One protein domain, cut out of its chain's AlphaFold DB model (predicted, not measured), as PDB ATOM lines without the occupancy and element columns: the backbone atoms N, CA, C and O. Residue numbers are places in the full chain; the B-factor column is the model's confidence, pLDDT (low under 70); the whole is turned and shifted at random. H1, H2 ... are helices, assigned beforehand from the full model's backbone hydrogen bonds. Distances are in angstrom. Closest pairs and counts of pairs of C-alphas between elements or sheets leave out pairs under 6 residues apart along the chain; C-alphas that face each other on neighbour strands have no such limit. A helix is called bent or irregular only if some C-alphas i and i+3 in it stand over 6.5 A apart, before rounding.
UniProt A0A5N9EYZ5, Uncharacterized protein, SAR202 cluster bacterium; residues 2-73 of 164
ATOM      1  N   ALA A   2     -45.609  21.267   9.985       78.38
ATOM      2  CA  ALA A   2     -44.467  20.376  10.248       78.38
ATOM      3  C   ALA A   2     -43.308  21.046  11.022       78.38
ATOM      4  O   ALA A   2     -42.936  20.564  12.087       78.38
ATOM      5  N   SER A   3     -42.833  22.224  10.588       86.44
ATOM      6  CA  SER A   3     -41.779  22.978  11.304       86.44
ATOM      7  C   SER A   3     -42.152  23.394  12.731       86.44
ATOM      8  O   SER A   3     -41.279  23.641  13.561       86.44
ATOM      9  N   GLY A   4     -43.450  23.475  13.044       89.19
ATOM     10  CA  GLY A   4     -43.921  23.924  14.350       89.19
ATOM     11  C   GLY A   4     -43.471  23.003  15.482       89.19
ATOM     12  O   GLY A   4     -43.073  23.495  16.531       89.19
ATOM     13  N   ASN A   5     -43.463  21.686  15.266       91.06
ATOM     14  CA  ASN A   5     -43.043  20.737  16.300       91.06
ATOM     15  C   ASN A   5     -41.543  20.861  16.597       91.06
ATOM     16  O   ASN A   5     -41.155  20.861  17.759       91.06
ATOM     17  N   PHE A   6     -40.710  21.087  15.581       90.75
ATOM     18  CA  PHE A   6     -39.280  21.336  15.781       90.75
ATOM     19  C   PHE A   6     -39.026  22.655  16.517       90.75
ATOM     20  O   PHE A   6     -38.247  22.693  17.461       90.75
ATOM     21  N   ARG A   7     -39.729  23.735  16.167       89.44
ATOM     22  CA  ARG A   7     -39.586  25.028  16.862       89.44
ATOM     23  C   ARG A   7     -40.048  24.968  18.317       89.44
ATOM     24  O   ARG A   7     -39.459  25.596  19.189       89.44
ATOM     25  N   TRP A   8     -41.137  24.263  18.596       90.50
ATOM     26  CA  TRP A   8     -41.729  24.238  19.933       90.50
ATOM     27  C   TRP A   8     -41.121  23.185  20.854       90.50
ATOM     28  O   TRP A   8     -40.888  23.490  22.019       90.50
ATOM     29  N   PHE A   9     -40.821  21.992  20.346       91.12
ATOM     30  CA  PHE A   9     -40.206  20.932  21.138       91.12
ATOM     31  C   PHE A   9     -38.684  20.959  21.028       91.12
ATOM     32  O   PHE A   9     -38.004  21.059  22.040       91.12
ATOM     33  N   TRP A  10     -38.117  20.932  19.822       88.81
ATOM     34  CA  TRP A  10     -36.667  20.789  19.687       88.81
ATOM     35  C   TRP A  10     -35.886  22.064  20.016       88.81
ATOM     36  O   TRP A  10     -34.998  22.034  20.858       88.81
ATOM     37  N   GLN A  11     -36.217  23.197  19.395       87.25
ATOM     38  CA  GLN A  11     -35.462  24.444  19.575       87.25
ATOM     39  C   GLN A  11     -35.451  24.923  21.033       87.25
ATOM     40  O   GLN A  11     -34.504  25.576  21.457       87.25
ATOM     41  N   ARG A  12     -36.514  24.616  21.782       86.00
ATOM     42  CA  ARG A  12     -36.704  25.071  23.164       86.00
ATOM     43  C   ARG A  12     -36.277  24.035  24.199       86.00
ATOM     44  O   ARG A  12     -35.729  24.419  25.219       86.00
ATOM     45  N   TRP A  13     -36.509  22.749  23.932       84.31
ATOM     46  CA  TRP A  13     -36.321  21.678  24.917       84.31
ATOM     47  C   TRP A  13     -35.387  20.565  24.467       84.31
ATOM     48  O   TRP A  13     -34.984  19.759  25.294       84.31
ATOM     49  N   GLY A  14     -35.043  20.482  23.181       80.44
ATOM     50  CA  GLY A  14     -34.369  19.322  22.594       80.44
ATOM     51  C   GLY A  14     -33.084  18.944  23.326       80.44
ATOM     52  O   GLY A  14     -32.931  17.799  23.735       80.44
ATOM     53  N   LEU A  15     -32.199  19.913  23.565       76.06
ATOM     54  CA  LEU A  15     -30.927  19.665  24.255       76.06
ATOM     55  C   LEU A  15     -31.099  19.330  25.744       76.06
ATOM     56  O   LEU A  15     -30.315  18.554  26.283       76.06
ATOM     57  N   GLU A  16     -32.117  19.889  26.400       83.50
ATOM     58  CA  GLU A  16     -32.398  19.622  27.814       83.50
ATOM     59  C   GLU A  16     -33.042  18.241  28.015       83.50
ATOM     60  O   GLU A  16     -32.674  17.501  28.922       83.50
ATOM     61  N   MET A  17     -33.985  17.875  27.144       83.50
ATOM     62  CA  MET A  17     -34.747  16.623  27.229       83.50
ATOM     63  C   MET A  17     -33.980  15.424  26.685       83.50
ATOM     64  O   MET A  17     -34.249  14.289  27.073       83.50
ATOM     65  N   PHE A  18     -33.032  15.662  25.781       85.38
ATOM     66  CA  PHE A  18     -32.275  14.617  25.108       85.38
ATOM     67  C   PHE A  18     -30.761  14.862  25.231       85.38
ATOM     68  O   PHE A  18     -30.074  15.041  24.221       85.38
ATOM     69  N   PRO A  19     -30.199  14.840  26.459       81.25
ATOM     70  CA  PRO A  19     -28.779  15.125  26.689       81.25
ATOM     71  C   PRO A  19     -27.845  14.085  26.049       81.25
ATOM     72  O   PRO A  19     -26.686  14.378  25.773       81.25
ATOM     73  N   GLY A  20     -28.348  12.872  25.787       80.62
ATOM     74  CA  GLY A  20     -27.637  11.809  25.065       80.62
ATOM     75  C   GLY A  20     -27.715  11.913  23.538       80.62
ATOM     76  O   GLY A  20     -27.250  11.007  22.850       80.62
ATOM     77  N   GLY A  21     -28.304  12.987  23.007       76.81
ATOM     78  CA  GLY A  21     -28.567  13.160  21.584       76.81
ATOM     79  C   GLY A  21     -30.013  12.850  21.205       76.81
ATOM     80  O   GLY A  21     -30.793  12.309  21.985       76.81
ATOM     81  N   ALA A  22     -30.370  13.244  19.986       79.19
ATOM     82  CA  ALA A  22     -31.735  13.206  19.485       79.19
ATOM     83  C   ALA A  22     -32.327  11.777  19.481       79.19
ATOM     84  O   ALA A  22     -31.590  10.819  19.226       79.19
ATOM     85  N   PRO A  23     -33.638  11.601  19.746       81.94
ATOM     86  CA  PRO A  23     -34.258  10.279  19.694       81.94
ATOM     87  C   PRO A  23     -34.185   9.689  18.271       81.94
ATOM     88  O   PRO A  23     -33.986  10.428  17.308       81.94
ATOM     89  N   PRO A  24     -34.347   8.366  18.091       81.44
ATOM     90  CA  PRO A  24     -34.286   7.753  16.766       81.44
ATOM     91  C   PRO A  24     -35.285   8.373  15.780       81.44
ATOM     92  O   PRO A  24     -36.389   8.758  16.166       81.44
ATOM     93  N   ASN A  25     -34.926   8.388  14.494       81.75
ATOM     94  CA  ASN A  25     -35.775   8.876  13.399       81.75
ATOM     95  C   ASN A  25     -36.198  10.346  13.537       81.75
ATOM     96  O   ASN A  25     -37.322  10.706  13.194       81.75
ATOM     97  N   VAL A  26     -35.307  11.202  14.026       82.62
ATOM     98  CA  VAL A  26     -35.464  12.662  13.967       82.62
ATOM     99  C   VAL A  26     -34.422  13.272  13.026       82.62
ATOM    100  O   VAL A  26     -33.421  12.611  12.732       82.62
ATOM    101  N   PRO A  27     -34.645  14.504  12.529       86.69
ATOM    102  CA  PRO A  27     -33.690  15.208  11.685       86.69
ATOM    103  C   PRO A  27     -32.304  15.286  12.316       86.69
ATOM    104  O   PRO A  27     -32.165  15.318  13.544       86.69
ATOM    105  N   SER A  28     -31.276  15.392  11.473       86.81
ATOM    106  CA  SER A  28     -29.928  15.676  11.962       86.81
ATOM    107  C   SER A  28     -29.887  17.030  12.696       86.81
ATOM    108  O   SER A  28     -30.789  17.866  12.525       86.81
ATOM    109  N   PRO A  29     -28.849  17.297  13.507       83.75
ATOM    110  CA  PRO A  29     -28.660  18.613  14.110       83.75
ATOM    111  C   PRO A  29     -28.696  19.750  13.076       83.75
ATOM    112  O   PRO A  29     -29.390  20.745  13.287       83.75
ATOM    113  N   GLU A  30     -28.032  19.575  11.930       89.06
ATOM    114  CA  GLU A  30     -27.995  20.552  10.834       89.06
ATOM    115  C   GLU A  30     -29.383  20.759  10.224       89.06
ATOM    116  O   GLU A  30     -29.835  21.891  10.044       89.06
ATOM    117  N   GLU A  31     -30.099  19.669   9.947       90.44
ATOM    118  CA  GLU A  31     -31.445  19.747   9.387       90.44
ATOM    119  C   GLU A  31     -32.425  20.402  10.369       90.44
ATOM    120  O   GLU A  31     -33.304  21.171   9.975       90.44
ATOM    121  N   THR A  32     -32.242  20.183  11.671       87.12
ATOM    122  CA  THR A  32     -33.093  20.814  12.678       87.12
ATOM    123  C   THR A  32     -32.887  22.328  12.749       87.12
ATOM    124  O   THR A  32     -33.851  23.073  12.964       87.12
ATOM    125  N   VAL A  33     -31.666  22.815  12.506       88.25
ATOM    126  CA  VAL A  33     -31.418  24.254  12.335       88.25
ATOM    127  C   VAL A  33     -32.225  24.786  11.148       88.25
ATOM    128  O   VAL A  33     -32.969  25.751  11.310       88.25
ATOM    129  N   LEU A  34     -32.200  24.107   9.997       91.12
ATOM    130  CA  LEU A  34     -32.976  24.512   8.815       91.12
ATOM    131  C   LEU A  34     -34.496  24.502   9.071       91.12
ATOM    132  O   LEU A  34     -35.214  25.416   8.661       91.12
ATOM    133  N   LEU A  35     -35.003  23.497   9.791       90.12
ATOM    134  CA  LEU A  35     -36.426  23.378  10.132       90.12
ATOM    135  C   LEU A  35     -36.903  24.452  11.119       90.12
ATOM    136  O   LEU A  35     -38.089  24.804  11.124       90.12
ATOM    137  N   THR A  36     -36.006  24.975  11.956       88.06
ATOM    138  CA  THR A  36     -36.333  25.982  12.975       88.06
ATOM    139  C   THR A  36     -36.094  27.410  12.486       88.06
ATOM    140  O   THR A  36     -36.892  28.293  12.814       88.06
ATOM    141  N   GLN A  37     -35.102  27.617  11.616       87.06
ATOM    142  CA  GLN A  37     -34.650  28.917  11.105       87.06
ATOM    143  C   GLN A  37     -35.026  29.180   9.638       87.06
ATOM    144  O   GLN A  37     -34.344  29.929   8.944       87.06
ATOM    145  N   SER A  38     -36.119  28.584   9.150       87.12
ATOM    146  CA  SER A  38     -36.671  28.921   7.829       87.12
ATOM    147  C   SER A  38     -36.793  30.438   7.648       87.12
ATOM    148  O   SER A  38     -37.291  31.136   8.536       87.12
ATOM    149  N   LYS A  39     -36.396  30.924   6.466       86.75
ATOM    150  CA  LYS A  39     -36.497  32.337   6.063       86.75
ATOM    151  C   LYS A  39     -37.933  32.863   6.005       86.75
ATOM    152  O   LYS A  39     -38.147  34.068   5.924       86.75
ATOM    153  N   TYR A  40     -38.918  31.966   6.031       84.12
ATOM    154  CA  TYR A  40     -40.326  32.317   6.095       84.12
ATOM    155  C   TYR A  40     -40.883  32.117   7.504       84.12
ATOM    156  O   TYR A  40     -40.695  31.065   8.132       84.12
ATOM    157  N   ASP A  41     -41.670  33.092   7.958       73.62
ATOM    158  CA  ASP A  41     -42.371  32.979   9.230       73.62
ATOM    159  C   ASP A  41     -43.351  31.792   9.214       73.62
ATOM    160  O   ASP A  41     -44.075  31.561   8.243       73.62
ATOM    161  N   ARG A  42     -43.349  31.000  10.294       73.19
ATOM    162  CA  ARG A  42     -44.301  29.896  10.578       73.19
ATOM    163  C   ARG A  42     -44.463  28.791   9.513       73.19
ATOM    164  O   ARG A  42     -45.239  27.859   9.738       73.19
ATOM    165  N   ARG A  43     -43.673  28.778   8.431       84.06
ATOM    166  CA  ARG A  43     -43.635  27.699   7.417       84.06
ATOM    167  C   ARG A  43     -42.225  27.139   7.198       84.06
ATOM    168  O   ARG A  43     -41.252  27.705   7.692       84.06
ATOM    169  N   MET A  44     -42.136  25.967   6.568       89.88
ATOM    170  CA  MET A  44     -40.854  25.388   6.137       89.88
ATOM    171  C   MET A  44     -40.313  26.173   4.938       89.88
ATOM    172  O   MET A  44     -41.093  26.840   4.258       89.88
ATOM    173  N   ASP A  45     -39.002  26.120   4.712       92.62
ATOM    174  CA  ASP A  45     -38.397  26.719   3.523       92.62
ATOM    175  C   ASP A  45     -38.811  25.913   2.288       92.62
ATOM    176  O   ASP A  45     -38.474  24.736   2.179       92.62
ATOM    177  N   GLU A  46     -39.584  26.523   1.391       91.06
ATOM    178  CA  GLU A  46     -40.110  25.852   0.200       91.06
ATOM    179  C   GLU A  46     -39.024  25.536  -0.839       91.06
ATOM    180  O   GLU A  46     -39.214  24.626  -1.639       91.06
ATOM    181  N   ASP A  47     -37.848  26.172  -0.754       92.62
ATOM    182  CA  ASP A  47     -36.694  25.813  -1.590       92.62
ATOM    183  C   ASP A  47     -36.019  24.512  -1.122       92.62
ATOM    184  O   ASP A  47     -35.300  23.865  -1.883       92.62
ATOM    185  N   LEU A  48     -36.257  24.112   0.132       92.12
ATOM    186  CA  LEU A  48     -35.683  22.911   0.747       92.12
ATOM    187  C   LEU A  48     -36.717  21.787   0.892       92.12
ATOM    188  O   LEU A  48     -36.402  20.615   0.706       92.12
ATOM    189  N   TYR A  49     -37.961  22.142   1.215       92.75
ATOM    190  CA  TYR A  49     -39.028  21.213   1.581       92.75
ATOM    191  C   TYR A  49     -40.284  21.467   0.739       92.75
ATOM    192  O   TYR A  49     -41.219  22.139   1.179       92.75
ATOM    193  N   TRP A  50     -40.327  20.896  -0.463       92.31
ATOM    194  CA  TRP A  50     -41.463  21.042  -1.388       92.31
ATOM    195  C   TRP A  50     -42.184  19.721  -1.698       92.31
ATOM    196  O   TRP A  50     -43.371  19.728  -2.021       92.31
ATOM    197  N   GLY A  51     -41.498  18.580  -1.587       95.56
ATOM    198  CA  GLY A  51     -42.087  17.266  -1.852       95.56
ATOM    199  C   GLY A  51     -43.099  16.867  -0.776       95.56
ATOM    200  O   GLY A  51     -42.794  16.933   0.413       95.56
ATOM    201  N   VAL A  52     -44.292  16.413  -1.176       92.69
ATOM    202  CA  VAL A  52     -45.352  16.004  -0.232       92.69
ATOM    203  C   VAL A  52     -44.861  14.918   0.724       92.69
ATOM    204  O   VAL A  52     -45.055  15.049   1.931       92.69
ATOM    205  N   ASP A  53     -44.170  13.899   0.213       95.06
ATOM    206  CA  ASP A  53     -43.643  12.805   1.035       95.06
ATOM    207  C   ASP A  53     -42.612  13.305   2.054       95.06
ATOM    208  O   ASP A  53     -42.659  12.913   3.217       95.06
ATOM    209  N   VAL A  54     -41.762  14.259   1.660       93.62
ATOM    210  CA  VAL A  54     -40.797  14.911   2.559       93.62
ATOM    211  C   VAL A  54     -41.528  15.700   3.647       93.62
ATOM    212  O   VAL A  54     -41.206  15.592   4.827       93.62
ATOM    213  N   ILE A  55     -42.554  16.474   3.285       92.38
ATOM    214  CA  ILE A  55     -43.351  17.253   4.245       92.38
ATOM    215  C   ILE A  55     -44.045  16.327   5.255       92.38
ATOM    216  O   ILE A  55     -44.092  16.639   6.450       92.38
ATOM    217  N   LEU A  56     -44.587  15.200   4.786       93.25
ATOM    218  CA  LEU A  56     -45.224  14.190   5.630       93.25
ATOM    219  C   LEU A  56     -44.210  13.512   6.550       93.25
ATOM    220  O   LEU A  56     -44.482  13.378   7.742       93.25
ATOM    221  N   GLU A  57     -43.035  13.160   6.034       93.50
ATOM    222  CA  GLU A  57     -41.933  12.640   6.839       93.50
ATOM    223  C   GLU A  57     -41.569  13.630   7.953       93.50
ATOM    224  O   GLU A  57     -41.565  13.257   9.125       93.50
ATOM    225  N   LYS A  58     -41.376  14.918   7.638       93.69
ATOM    226  CA  LYS A  58     -41.044  15.936   8.652       93.69
ATOM    227  C   LYS A  58     -42.149  16.128   9.680       93.69
ATOM    228  O   LYS A  58     -41.865  16.349  10.857       93.69
ATOM    229  N   LEU A  59     -43.414  16.019   9.277       92.50
ATOM    230  CA  LEU A  59     -44.525  16.024  10.226       92.50
ATOM    231  C   LEU A  59     -44.438  14.829  11.188       92.50
ATOM    232  O   LEU A  59     -44.564  15.030  12.396       92.50
ATOM    233  N   LEU A  60     -44.203  13.619  10.674       93.12
ATOM    234  CA  LEU A  60     -44.073  12.405  11.485       93.12
ATOM    235  C   LEU A  60     -42.885  12.490  12.446       93.12
ATOM    236  O   LEU A  60     -43.047  12.213  13.631       93.12
ATOM    237  N   GLN A  61     -41.732  12.954  11.971       93.25
ATOM    238  CA  GLN A  61     -40.548  13.170  12.802       93.25
ATOM    239  C   GLN A  61     -40.817  14.189  13.921       93.25
ATOM    240  O   GLN A  61     -40.487  13.958  15.083       93.25
ATOM    241  N   GLY A  62     -41.497  15.297  13.609       91.94
ATOM    242  CA  GLY A  62     -41.887  16.287  14.612       91.94
ATOM    243  C   GLY A  62     -42.862  15.734  15.661       91.94
ATOM    244  O   GLY A  62     -42.768  16.085  16.836       91.94
ATOM    245  N   LEU A  63     -43.800  14.869  15.256       92.50
ATOM    246  CA  LEU A  63     -44.704  14.173  16.182       92.50
ATOM    247  C   LEU A  63     -43.952  13.159  17.056       92.50
ATOM    248  O   LEU A  63     -44.229  13.081  18.252       92.50
ATOM    249  N   ALA A  64     -42.980  12.442  16.489       91.81
ATOM    250  CA  ALA A  64     -42.149  11.485  17.212       91.81
ATOM    251  C   ALA A  64     -41.347  12.151  18.341       91.81
ATOM    252  O   ALA A  64     -41.247  11.584  19.425       91.81
ATOM    253  N   ILE A  65     -40.862  13.387  18.149       91.50
ATOM    254  CA  ILE A  65     -40.224  14.168  19.227       91.50
ATOM    255  C   ILE A  65     -41.202  14.390  20.386       91.50
ATOM    256  O   ILE A  65     -40.864  14.129  21.538       91.50
ATOM    257  N   GLY A  66     -42.426  14.841  20.093       92.31
ATOM    258  CA  GLY A  66     -43.449  15.047  21.121       92.31
ATOM    259  C   GLY A  66     -43.791  13.753  21.867       92.31
ATOM    260  O   GLY A  66     -43.894  13.755  23.090       92.31
ATOM    261  N   GLN A  67     -43.902  12.636  21.145       92.50
ATOM    262  CA  GLN A  67     -44.129  11.312  21.735       92.50
ATOM    263  C   GLN A  67     -42.960  10.866  22.621       92.50
ATOM    264  O   GLN A  67     -43.192  10.369  23.718       92.50
ATOM    265  N   ALA A  68     -41.718  11.082  22.182       92.00
ATOM    266  CA  ALA A  68     -40.529  10.752  22.958       92.00
ATOM    267  C   ALA A  68     -40.447  11.573  24.251       92.00
ATOM    268  O   ALA A  68     -40.115  11.020  25.297       92.00
ATOM    269  N   ILE A  69     -40.807  12.860  24.214       92.31
ATOM    270  CA  ILE A  69     -40.912  13.684  25.425       92.31
ATOM    271  C   ILE A  69     -41.989  13.103  26.356       92.31
ATOM    272  O   ILE A  69     -41.701  12.802  27.507       92.31
ATOM    273  N   LEU A  70     -43.210  12.862  25.865       92.69
ATOM    274  CA  LEU A  70     -44.296  12.321  26.699       92.69
ATOM    275  C   LEU A  70     -44.003  10.928  27.270       92.69
ATOM    276  O   LEU A  70     -44.520  10.592  28.328       92.69
ATOM    277  N   ALA A  71     -43.185  10.121  26.591       92.81
ATOM    278  CA  ALA A  71     -42.776   8.806  27.077       92.81
ATOM    279  C   ALA A  71     -41.786   8.873  28.254       92.81
ATOM    280  O   ALA A  71     -41.693   7.914  29.016       92.81
ATOM    281  N   ASN A  72     -41.055   9.984  28.400       91.19
ATOM    282  CA  ASN A  72     -40.045  10.174  29.448       91.19
ATOM    283  C   ASN A  72     -40.494  11.142  30.553       91.19
ATOM    284  O   ASN A  72     -39.868  11.213  31.608       91.19
ATOM    285  N   GLU A  73     -41.585  11.873  30.336       93.38
ATOM    286  CA  GLU A  73     -42.108  12.857  31.272       93.38
ATOM    287  C   GLU A  73     -43.373  12.368  31.981       93.38
ATOM    288  O   GLU A  73     -44.177  11.602  31.456       93.38
TER     289      GLU A  73
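AT A GLANCE: This is residues 2 to 73 of the 164 residues of an uncharacterized protein of SAR202 cluster bacterium (UniProt A0A5N9EYZ5). A kinked helix, H1, lies alongside one long straight helix, H3, and a short helix, H2, packs on H1 away from H3. H3 runs along the longest axis, and two long links join the three helices. The printed part has 72 residues with three named helices, in the order H1, H2, H3, and no named strand; the class is all helix. It is compact, with a radius of gyration of the C-alphas of 11.7 A, and elongated, spanning 34 by 21 by 18 A.

HOW THE PARTS SIT: H1, residues 2 to 17, has a kink of 52 degrees near residue 11 and is irregular: C-alphas 12 and 15 are 8.0 A apart. It touches H2, residues 29 to 36, at a steep tilt of 50 degrees, opposite ways; their closest C-alphas, of Arg 7 and Thr 36, are 5.2 A apart. H1 touches H3, residues 52 to 72, the same way at a shallow tilt of 33 degrees, only just short of steep; their closest C-alphas, of Ala 2 and Leu 59, are 4.4 A apart. H2 and H3 are apart. Every O i to N i+4 pair is within hydrogen-bond range in H2, against 7 of 12 in H1 and 16 of 17 in H3.

IN THESE COORDINATES: H1 begins at C-alpha 2 (-44.467, 20.376, 10.248) and is 19.9 A long; H2 is 10.7 A. H3, 30.7 A, ends at C-alpha 72 (-40.045, 10.174, 29.448).

THE WHOLE: The C-alphas farthest apart, of Asp 47 and Glu 73, are 35.7 A apart. The printed part has no cut, and no printed residue is under 70 in pLDDT.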